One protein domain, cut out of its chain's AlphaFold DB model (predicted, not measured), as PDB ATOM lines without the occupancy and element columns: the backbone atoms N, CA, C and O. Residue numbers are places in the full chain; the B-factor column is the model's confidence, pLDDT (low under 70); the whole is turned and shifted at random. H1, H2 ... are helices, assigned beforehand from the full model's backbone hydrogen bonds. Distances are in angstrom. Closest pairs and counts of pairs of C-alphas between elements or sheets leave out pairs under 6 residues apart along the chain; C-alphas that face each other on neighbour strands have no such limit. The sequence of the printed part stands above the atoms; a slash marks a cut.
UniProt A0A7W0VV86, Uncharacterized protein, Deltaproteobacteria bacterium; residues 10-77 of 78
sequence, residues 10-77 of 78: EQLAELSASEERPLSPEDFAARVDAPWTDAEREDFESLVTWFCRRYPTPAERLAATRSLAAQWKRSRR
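AT A GLANCE: This is residues 10 to 77 of the 78 residues of an uncharacterized protein of Deltaproteobacteria bacterium (UniProt A0A7W0VV86). What shape does the chain make? The two longest helices, H4 and H3, make an open L, their ends coming near each other beside the link that joins them; beyond the other end of H3 the chain runs on through the short helices H2 and H1, and the four together make a loose, open frame round an empty middle. What is it made of? The printed part has 68 residues with four named helices, in the order H1, H2, H3, H4, and no named strand; its class is all helix. How spread out is it? It is loose, with a radius of gyration of the C-alphas of 15.8 A, and the C-alphas span 37 by 36 by 27 A.

HOW THE PARTS SIT: How does the longest helix, H4, residues 58 to 75, stand to H3, residues 38 to 54? They are close but not clearly touching, with 2 pairs of C-alphas within 8 A; the closest C-alphas are those of Cys 52 and Arg 61, 7.4 A apart. Their lines are about perpendicular, at 74 degrees, and their centres are 18.3 A apart. Where are the short helices? H2, residues 25 to 32, is apart from H3 and from H4. H1, residues 10 to 19, is apart from H2, H3 and H4. Are the helices' backbones in order? In H1, H2, H3 and H4 every O i to N i+4 pair is within hydrogen-bond range.

IN THESE COORDINATES: Where is H4 found? It runs from C-alpha 58 at (-12.417, 14.604, 38.933) to C-alpha 75 at (-17.626, 22.704, 15.023), 25.8 A. Where does H3 begin, and how long is it? C-alpha 38 is at (-35.699, 28.063, 41.724), and H3 measures 24.2 A from first to last C-alpha. What of H2 and H1? H2 measures 10.5 A, and H1 measures 14.3 A, with C-alpha 10 at (-36.347, 32.709, 13.358).

THE WHOLE: How large is it? The two C-alphas farthest apart are those of Glu 10 and Thr 57, at 40.5 A. Is the backbone continuous? The printed part has no cut, and the links H1 to H2, H2 to H3 and H3 to H4 are tight. Which stretches stand free? Among them are residues 10 to 22, of which 10 to 19 belong to H1, and residues 65 to 77, of which 65 to 75 belong to H4. How confident is the model? The mean pLDDT of the printed part is 90.6, and residues 76 to 77 are under 70.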
ATOM      1  N   GLU A  10     -36.355  31.365  12.776       88.31
ATOM      2  CA  GLU A  10     -36.347  32.709  13.358       88.31
ATOM      3  C   GLU A  10     -35.831  32.704  14.804       88.31
ATOM      4  O   GLU A  10     -34.942  33.481  15.136       88.31
ATOM      5  N   GLN A  11     -36.301  31.769  15.637       87.19
ATOM      6  CA  GLN A  11     -35.821  31.605  17.014       87.19
ATOM      7  C   GLN A  11     -34.339  31.216  17.066       87.19
ATOM      8  O   GLN A  11     -33.601  31.693  17.926       87.19
ATOM      9  N   LEU A  12     -33.882  30.371  16.137       83.06
ATOM     10  CA  LEU A  12     -32.464  30.030  16.017       83.06
ATOM     11  C   LEU A  12     -31.627  31.250  15.615       83.06
ATOM     12  O   LEU A  12     -30.564  31.466  16.190       83.06
ATOM     13  N   ALA A  13     -32.112  32.069  14.679       83.00
ATOM     14  CA  ALA A  13     -31.432  33.298  14.274       83.00
ATOM     15  C   ALA A  13     -31.360  34.326  15.418       83.00
ATOM     16  O   ALA A  13     -30.314  34.941  15.625       83.00
ATOM     17  N   GLU A  14     -32.438  34.482  16.192       84.75
ATOM     18  CA  GLU A  14     -32.476  35.346  17.378       84.75
ATOM     19  C   GLU A  14     -31.505  34.872  18.467       84.75
ATOM     20  O   GLU A  14     -30.780  35.681  19.063       84.75
ATOM     21  N   LEU A  15     -31.445  33.556  18.698       82.62
ATOM     22  CA  LEU A  15     -30.505  32.952  19.634       82.62
ATOM     23  C   LEU A  15     -29.059  33.213  19.195       82.62
ATOM     24  O   LEU A  15     -28.279  33.745  19.984       82.62
ATOM     25  N   SER A  16     -28.714  32.935  17.933       77.12
ATOM     26  CA  SER A  16     -27.372  33.201  17.396       77.12
ATOM     27  C   SER A  16     -26.988  34.682  17.489       77.12
ATOM     28  O   SER A  16     -25.893  35.008  17.945       77.12
ATOM     29  N   ALA A  17     -27.904  35.597  17.151       78.19
ATOM     30  CA  ALA A  17     -27.673  37.038  17.275       78.19
ATOM     31  C   ALA A  17     -27.486  37.497  18.734       78.19
ATOM     32  O   ALA A  17     -26.877  38.538  18.991       78.19
ATOM     33  N   SER A  18     -28.018  36.744  19.698       78.50
ATOM     34  CA  SER A  18     -27.848  37.013  21.126       78.50
ATOM     35  C   SER A  18     -26.549  36.442  21.688       78.50
ATOM     36  O   SER A  18     -25.930  37.092  22.526       78.50
ATOM     37  N   GLU A  19     -26.105  35.278  21.211       77.31
ATOM     38  CA  GLU A  19     -24.844  34.651  21.628       77.31
ATOM     39  C   GLU A  19     -23.607  35.445  21.193       77.31
ATOM     40  O   GLU A  19     -22.603  35.468  21.906       77.31
ATOM     41  N   GLU A  20     -23.668  36.098  20.032       75.12
ATOM     42  CA  GLU A  20     -22.549  36.871  19.479       75.12
ATOM     43  C   GLU A  20     -22.548  38.344  19.911       75.12
ATOM     44  O   GLU A  20     -21.628  39.093  19.574       75.12
ATOM     45  N   ARG A  21     -23.557  38.779  20.677       80.94
ATOM     46  CA  ARG A  21     -23.671  40.171  21.114       80.94
ATOM     47  C   ARG A  21     -22.589  40.489  22.153       80.94
ATOM     48  O   ARG A  21     -22.598  39.895  23.233       80.94
ATOM     49  N   PRO A  22     -21.680  41.446  21.889       84.44
ATOM     50  CA  PRO A  22     -20.738  41.887  22.905       84.44
ATOM     51  C   PRO A  22     -21.508  42.548  24.052       84.44
ATOM     52  O   PRO A  22     -22.341  43.425  23.824       84.44
ATOM     53  N   LEU A  23     -21.228  42.120  25.280       87.88
ATOM     54  CA  LEU A  23     -21.774  42.737  26.486       87.88
ATOM     55  C   LEU A  23     -20.822  43.820  26.985       87.88
ATOM     56  O   LEU A  23     -19.598  43.642  26.962       87.88
ATOM     57  N   SER A  24     -21.381  44.928  27.472       93.00
ATOM     58  CA  SER A  24     -20.604  45.850  28.295       93.00
ATOM     59  C   SER A  24     -20.215  45.154  29.612       93.00
ATOM     60  O   SER A  24     -20.881  44.200  30.028       93.00
ATOM     61  N   PRO A  25     -19.150  45.598  30.303       92.75
ATOM     62  CA  PRO A  25     -18.803  45.044  31.611       92.75
ATOM     63  C   PRO A  25     -19.945  45.134  32.635       92.75
ATOM     64  O   PRO A  25     -20.101  44.228  33.450       92.75
ATOM     65  N   GLU A  26     -20.745  46.200  32.576       93.75
ATOM     66  CA  GLU A  26     -21.908  46.409  33.445       93.75
ATOM     67  C   GLU A  26     -23.020  45.399  33.145       93.75
ATOM     68  O   GLU A  26     -23.493  44.730  34.061       93.75
ATOM     69  N   ASP A  27     -23.370  45.205  31.869       91.00
ATOM     70  CA  ASP A  27     -24.380  44.215  31.465       91.00
ATOM     71  C   ASP A  27     -23.937  42.791  31.801       91.00
ATOM     72  O   ASP A  27     -24.744  41.951  32.206       91.00
ATOM     73  N   PHE A  28     -22.641  42.507  31.647       90.19
ATOM     74  CA  PHE A  28     -22.070  41.228  32.044       90.19
ATOM     75  C   PHE A  28     -22.206  41.003  33.553       90.19
ATOM     76  O   PHE A  28     -22.678  39.942  33.960       90.19
ATOM     77  N   ALA A  29     -21.837  41.990  34.374       92.62
ATOM     78  CA  ALA A  29     -21.966  41.903  35.827       92.62
ATOM     79  C   ALA A  29     -23.433  41.725  36.240       92.62
ATOM     80  O   ALA A  29     -23.756  40.775  36.944       92.62
ATOM     81  N   ALA A  30     -24.338  42.545  35.700       91.56
ATOM     82  CA  ALA A  30     -25.770  42.437  35.959       91.56
ATOM     83  C   ALA A  30     -26.327  41.049  35.599       91.56
ATOM     84  O   ALA A  30     -27.166  40.513  36.321       91.56
ATOM     85  N   ARG A  31     -25.848  40.439  34.505       87.00
ATOM     86  CA  ARG A  31     -26.249  39.091  34.075       87.00
ATOM     87  C   ARG A  31     -25.700  37.993  34.991       87.00
ATOM     88  O   ARG A  31     -26.422  37.040  35.263       87.00
ATOM     89  N   VAL A  32     -24.434  38.083  35.402       89.81
ATOM     90  CA  VAL A  32     -23.763  37.057  36.224       89.81
ATOM     91  C   VAL A  32     -24.216  37.112  37.679       89.81
ATOM     92  O   VAL A  32     -24.368  36.062  38.301       89.81
ATOM     93  N   ASP A  33     -24.471  38.311  38.194       93.06
ATOM     94  CA  ASP A  33     -24.919  38.530  39.569       93.06
ATOM     95  C   ASP A  33     -26.444  38.401  39.718       93.06
ATOM     96  O   ASP A  33     -26.962  38.411  40.837       93.06
ATOM     97  N   ALA A  34     -27.179  38.263  38.607       92.12
ATOM     98  CA  ALA A  34     -28.613  38.021  38.639       92.12
ATOM     99  C   ALA A  34     -28.919  36.728  39.419       92.12
ATOM    100  O   ALA A  34     -28.366  35.666  39.108       92.12
ATOM    101  N   PRO A  35     -29.816  36.779  40.421       92.81
ATOM    102  CA  PRO A  35     -30.198  35.590  41.159       92.81
ATOM    103  C   PRO A  35     -30.919  34.619  40.227       92.81
ATOM    104  O   PRO A  35     -31.795  35.009  39.458       92.81
ATOM    105  N   TRP A  36     -30.565  33.344  40.329       92.81
ATOM    106  CA  TRP A  36     -31.291  32.291  39.631       92.81
ATOM    107  C   TRP A  36     -32.662  32.095  40.261       92.81
ATOM    108  O   TRP A  36     -32.795  32.100  41.490       92.81
ATOM    109  N   THR A  37     -33.655  31.859  39.414       94.38
ATOM    110  CA  THR A  37     -34.940  31.308  39.837       94.38
ATOM    111  C   THR A  37     -34.759  29.892  40.392       94.38
ATOM    112  O   THR A  37     -33.766  29.211  40.115       94.38
ATOM    113  N   ASP A  38     -35.735  29.421  41.168       95.62
ATOM    114  CA  ASP A  38     -35.699  28.063  41.724       95.62
ATOM    115  C   ASP A  38     -35.702  26.993  40.622       95.62
ATOM    116  O   ASP A  38     -34.976  26.008  40.724       95.62
ATOM    117  N   ALA A  39     -36.442  27.227  39.532       94.25
ATOM    118  CA  ALA A  39     -36.482  26.329  38.381       94.25
ATOM    119  C   ALA A  39     -35.116  26.232  37.676       94.25
ATOM    120  O   ALA A  39     -34.628  25.136  37.420       94.25
ATOM    121  N   GLU A  40     -34.452  27.367  37.424       93.38
ATOM    122  CA  GLU A  40     -33.104  27.376  36.830       93.38
ATOM    123  C   GLU A  40     -32.085  26.661  37.724       93.38
ATOM    124  O   GLU A  40     -31.191  25.965  37.232       93.38
ATOM    125  N   ARG A  41     -32.221  26.812  39.046       95.50
ATOM    126  CA  ARG A  41     -31.373  26.122  40.017       95.50
ATOM    127  C   ARG A  41     -31.584  24.613  39.984       95.50
ATOM    128  O   ARG A  41     -30.596  23.885  39.912       95.50
ATOM    129  N   GLU A  42     -32.830  24.151  40.003       96.31
ATOM    130  CA  GLU A  42     -33.169  22.725  39.941       96.31
ATOM    131  C   GLU A  42     -32.668  22.077  38.641       96.31
ATOM    132  O   GLU A  42     -32.050  21.003  38.665       96.31
ATOM    133  N   ASP A  43     -32.857  22.756  37.510       96.44
ATOM    134  CA  ASP A  43     -32.369  22.297  36.209       96.44
ATOM    135  C   ASP A  43     -30.837  22.192  36.198       96.44
ATOM    136  O   ASP A  43     -30.268  21.181  35.770       96.44
ATOM    137  N   PHE A  44     -30.141  23.202  36.726       94.88
ATOM    138  CA  PHE A  44     -28.684  23.178  36.819       94.88
ATOM    139  C   PHE A  44     -28.175  22.057  37.733       94.88
ATOM    140  O   PHE A  44     -27.250  21.326  37.366       94.88
ATOM    141  N   GLU A  45     -28.775  21.876  38.909       97.62
ATOM    142  CA  GLU A  45     -28.416  20.802  39.839       97.62
ATOM    143  C   GLU A  45     -28.651  19.417  39.225       97.62
ATOM    144  O   GLU A  45     -27.824  18.509  39.389       97.62
ATOM    145  N   SER A  46     -29.718  19.264  38.439       97.19
ATOM    146  CA  SER A  46     -30.003  18.050  37.673       97.19
ATOM    147  C   SER A  46     -28.914  17.762  36.633       97.19
ATOM    148  O   SER A  46     -28.435  16.625  36.530       97.19
ATOM    149  N   LEU A  47     -28.445  18.788  35.912       96.25
ATOM    150  CA  LEU A  47     -27.332  18.670  34.961       96.25
ATOM    151  C   LEU A  47     -26.020  18.289  35.658       96.25
ATOM    152  O   LEU A  47     -25.315  17.383  35.199       96.25
ATOM    153  N   VAL A  48     -25.700  18.934  36.784       96.44
ATOM    154  CA  VAL A  48     -24.504  18.625  37.582       96.44
ATOM    155  C   VAL A  48     -24.556  17.194  38.107       96.44
ATOM    156  O   VAL A  48     -23.562  16.469  38.017       96.44
ATOM    157  N   THR A  49     -25.714  16.761  38.604       98.06
ATOM    158  CA  THR A  49     -25.934  15.403  39.113       98.06
ATOM    159  C   THR A  49     -25.729  14.370  38.014       98.06
ATOM    160  O   THR A  49     -24.975  13.409  38.191       98.06
ATOM    161  N   TRP A  50     -26.340  14.582  36.846       97.69
ATOM    162  CA  TRP A  50     -26.150  13.713  35.690       97.69
ATOM    163  C   TRP A  50     -24.678  13.647  35.261       97.69
ATOM    164  O   TRP A  50     -24.143  12.552  35.060       97.69
ATOM    165  N   PHE A  51     -24.000  14.795  35.173       97.56
ATOM    166  CA  PHE A  51     -22.606  14.867  34.739       97.56
ATOM    167  C   PHE A  51     -21.672  14.159  35.722       97.56
ATOM    168  O   PHE A  51     -20.848  13.340  35.313       97.56
ATOM    169  N   CYS A  52     -21.833  14.405  37.024       97.56
ATOM    170  CA  CYS A  52     -21.041  13.752  38.066       97.56
ATOM    171  C   CYS A  52     -21.311  12.247  38.141       97.56
ATOM    172  O   CYS A  52     -20.391  11.481  38.414       97.56
ATOM    173  N   ARG A  53     -22.541  11.802  37.864       98.00
ATOM    174  CA  ARG A  53     -22.867  10.374  37.772       98.00
ATOM    175  C   ARG A  53     -22.212   9.719  36.555       98.00
ATOM    176  O   ARG A  53     -21.756   8.584  36.649       98.00
ATOM    177  N   ARG A  54     -22.179  10.411  35.412       97.75
ATOM    178  CA  ARG A  54     -21.558   9.921  34.171       97.75
ATOM    179  C   ARG A  54     -20.028   9.912  34.242       97.75
ATOM    180  O   ARG A  54     -19.410   9.046  33.631       97.75
ATOM    181  N   TYR A  55     -19.446  10.853  34.981       97.56
ATOM    182  CA  TYR A  55     -18.005  11.014  35.180       97.56
ATOM    183  C   TYR A  55     -17.696  11.069  36.689       97.56
ATOM    184  O   TYR A  55     -17.578  12.162  37.264       97.56
ATOM    185  N   PRO A  56     -17.608   9.903  37.354       97.88
ATOM    186  CA  PRO A  56     -17.528   9.825  38.811       97.88
ATOM    187  C   PRO A  56     -16.326  10.560  39.402       97.88
ATOM    188  O   PRO A  56     -16.463  11.226  40.431       97.88
ATOM    189  N   THR A  57     -15.166  10.498  38.746       98.00
ATOM    190  CA  THR A  57     -13.921  11.072  39.270       98.00
ATOM    191  C   THR A  57     -13.615  12.465  38.706       98.00
ATOM    192  O   THR A  57     -13.955  12.771  37.559       98.00
ATOM    193  N   PRO A  58     -12.892  13.321  39.455       97.75
ATOM    194  CA  PRO A  58     -12.417  14.604  38.933       97.75
ATOM    195  C   PRO A  58     -11.593  14.480  37.641       97.75
ATOM    196  O   PRO A  58     -11.705  15.325  36.754       97.75
ATOM    197  N   ALA A  59     -10.798  13.412  37.508       97.88
ATOM    198  CA  ALA A  59      -9.995  13.156  36.314       97.88
ATOM    199  C   ALA A  59     -10.869  12.869  35.079       97.88
ATOM    200  O   ALA A  59     -10.629  13.437  34.012       97.88
ATOM    201  N   GLU A  60     -11.917  12.053  35.227       97.88
ATOM    202  CA  GLU A  60     -12.875  11.773  34.150       97.88
ATOM    203  C   GLU A  60     -13.665  13.021  33.758       97.88
ATOM    204  O   GLU A  60     -13.826  13.290  32.567       97.88
ATOM    205  N   ARG A  61     -14.091  13.832  34.737       98.19
ATOM    206  CA  ARG A  61     -14.769  15.114  34.481       98.19
ATOM    207  C   ARG A  61     -13.883  16.039  33.657       98.19
ATOM    208  O   ARG A  61     -14.322  16.575  32.645       98.19
ATOM    209  N   LEU A  62     -12.612  16.171  34.040       97.38
ATOM    210  CA  LEU A  62     -11.648  16.991  33.308       97.38
ATOM    211  C   LEU A  62     -11.421  16.474  31.878       97.38
ATOM    212  O   LEU A  62     -11.384  17.270  30.936       97.38
ATOM    213  N   ALA A  63     -11.284  15.159  31.696       97.75
ATOM    214  CA  ALA A  63     -11.126  14.546  30.379       97.75
ATOM    215  C   ALA A  63     -12.358  14.767  29.483       97.75
ATOM    216  O   ALA A  63     -12.213  15.104  28.301       97.75
ATOM    217  N   ALA A  64     -13.563  14.648  30.050       96.19
ATOM    218  CA  ALA A  64     -14.820  14.897  29.357       96.19
ATOM    219  C   ALA A  64     -14.942  16.364  28.927       96.19
ATOM    220  O   ALA A  64     -15.146  16.637  27.743       96.19
ATOM    221  N   THR A  65     -14.716  17.309  29.846       95.62
ATOM    222  CA  THR A  65     -14.774  18.749  29.553       95.62
ATOM    223  C   THR A  65     -13.775  19.143  28.467       95.62
ATOM    224  O   THR A  65     -14.127  19.868  27.537       95.62
ATOM    225  N   ARG A  66     -12.539  18.622  28.513       96.75
ATOM    226  CA  ARG A  66     -11.535  18.858  27.460       96.75
ATOM    227  C   ARG A  66     -11.986  18.325  26.101       96.75
ATOM    228  O   ARG A  66     -11.835  19.018  25.096       96.75
ATOM    229  N   SER A  67     -12.546  17.118  26.070       94.50
ATOM    230  CA  SER A  67     -13.028  16.493  24.834       94.50
ATOM    231  C   SER A  67     -14.189  17.273  24.218       94.50
ATOM    232  O   SER A  67     -14.164  17.545  23.018       94.50
ATOM    233  N   LEU A  68     -15.163  17.693  25.032       92.88
ATOM    234  CA  LEU A  68     -16.304  18.504  24.598       92.88
ATOM    235  C   LEU A  68     -15.854  19.877  24.085       92.88
ATOM    236  O   LEU A  68     -16.226  20.277  22.984       92.88
ATOM    237  N   ALA A  69     -14.963  20.557  24.812       89.38
ATOM    238  CA  ALA A  69     -14.409  21.838  24.378       89.38
ATOM    239  C   ALA A  69     -13.643  21.720  23.048       89.38
ATOM    240  O   ALA A  69     -13.731  22.602  22.193       89.38
ATOM    241  N   ALA A  70     -12.898  20.627  22.845       91.81
ATOM    242  CA  ALA A  70     -12.218  20.362  21.582       91.81
ATOM    243  C   ALA A  70     -13.207  20.111  20.432       91.81
ATOM    244  O   ALA A  70     -12.978  20.591  19.323       91.81
ATOM    245  N   GLN A  71     -14.307  19.395  20.683       90.75
ATOM    246  CA  GLN A  71     -15.376  19.200  19.699       90.75
ATOM    247  C   GLN A  71     -16.020  20.533  19.311       90.75
ATOM    248  O   GLN A  71     -16.051  20.856  18.130       90.75
ATOM    249  N   TRP A  72     -16.409  21.356  20.287       84.38
ATOM    250  CA  TRP A  72     -17.001  22.675  20.040       84.38
ATOM    251  C   TRP A  72     -16.087  23.604  19.241       84.38
ATOM    252  O   TRP A  72     -16.525  24.246  18.290       84.38
ATOM    253  N   LYS A  73     -14.791  23.647  19.576       84.06
ATOM    254  CA  LYS A  73     -13.808  24.435  18.816       84.06
ATOM    255  C   LYS A  73     -13.678  23.980  17.362       84.06
ATOM    256  O   LYS A  73     -13.357  24.809  16.517       84.06
ATOM    257  N   ARG A  74     -13.879  22.689  17.076       82.81
ATOM    258  CA  ARG A  74     -13.880  22.162  15.704       82.81
ATOM    259  C   ARG A  74     -15.164  22.534  14.971       82.81
ATOM    260  O   ARG A  74     -15.065  23.051  13.869       82.81
ATOM    261  N   SER A  75     -16.323  22.357  15.605       79.50
ATOM    262  CA  SER A  75     -17.626  22.704  15.023       79.50
ATOM    263  C   SER A  75     -17.777  24.198  14.722       79.50
ATOM    264  O   SER A  75     -18.464  24.551  13.783       79.50
ATOM    265  N   ARG A  76     -17.109  25.083  15.474       67.31
ATOM    266  CA  ARG A  76     -17.082  26.534  15.197       67.31
ATOM    267  C   ARG A  76     -16.162  26.958  14.043       67.31
ATOM    268  O   ARG A  76     -16.151  28.130  13.691       67.31
ATOM    269  N   ARG A  77     -15.320  26.061  13.519       57.22
ATOM    270  CA  ARG A  77     -14.395  26.350  12.403       57.22
ATOM    271  C   ARG A  77     -14.872  25.792  11.060       57.22
ATOM    272  O   ARG A  77     -14.220  26.070  10.058       57.22
TER     273      ARG A  77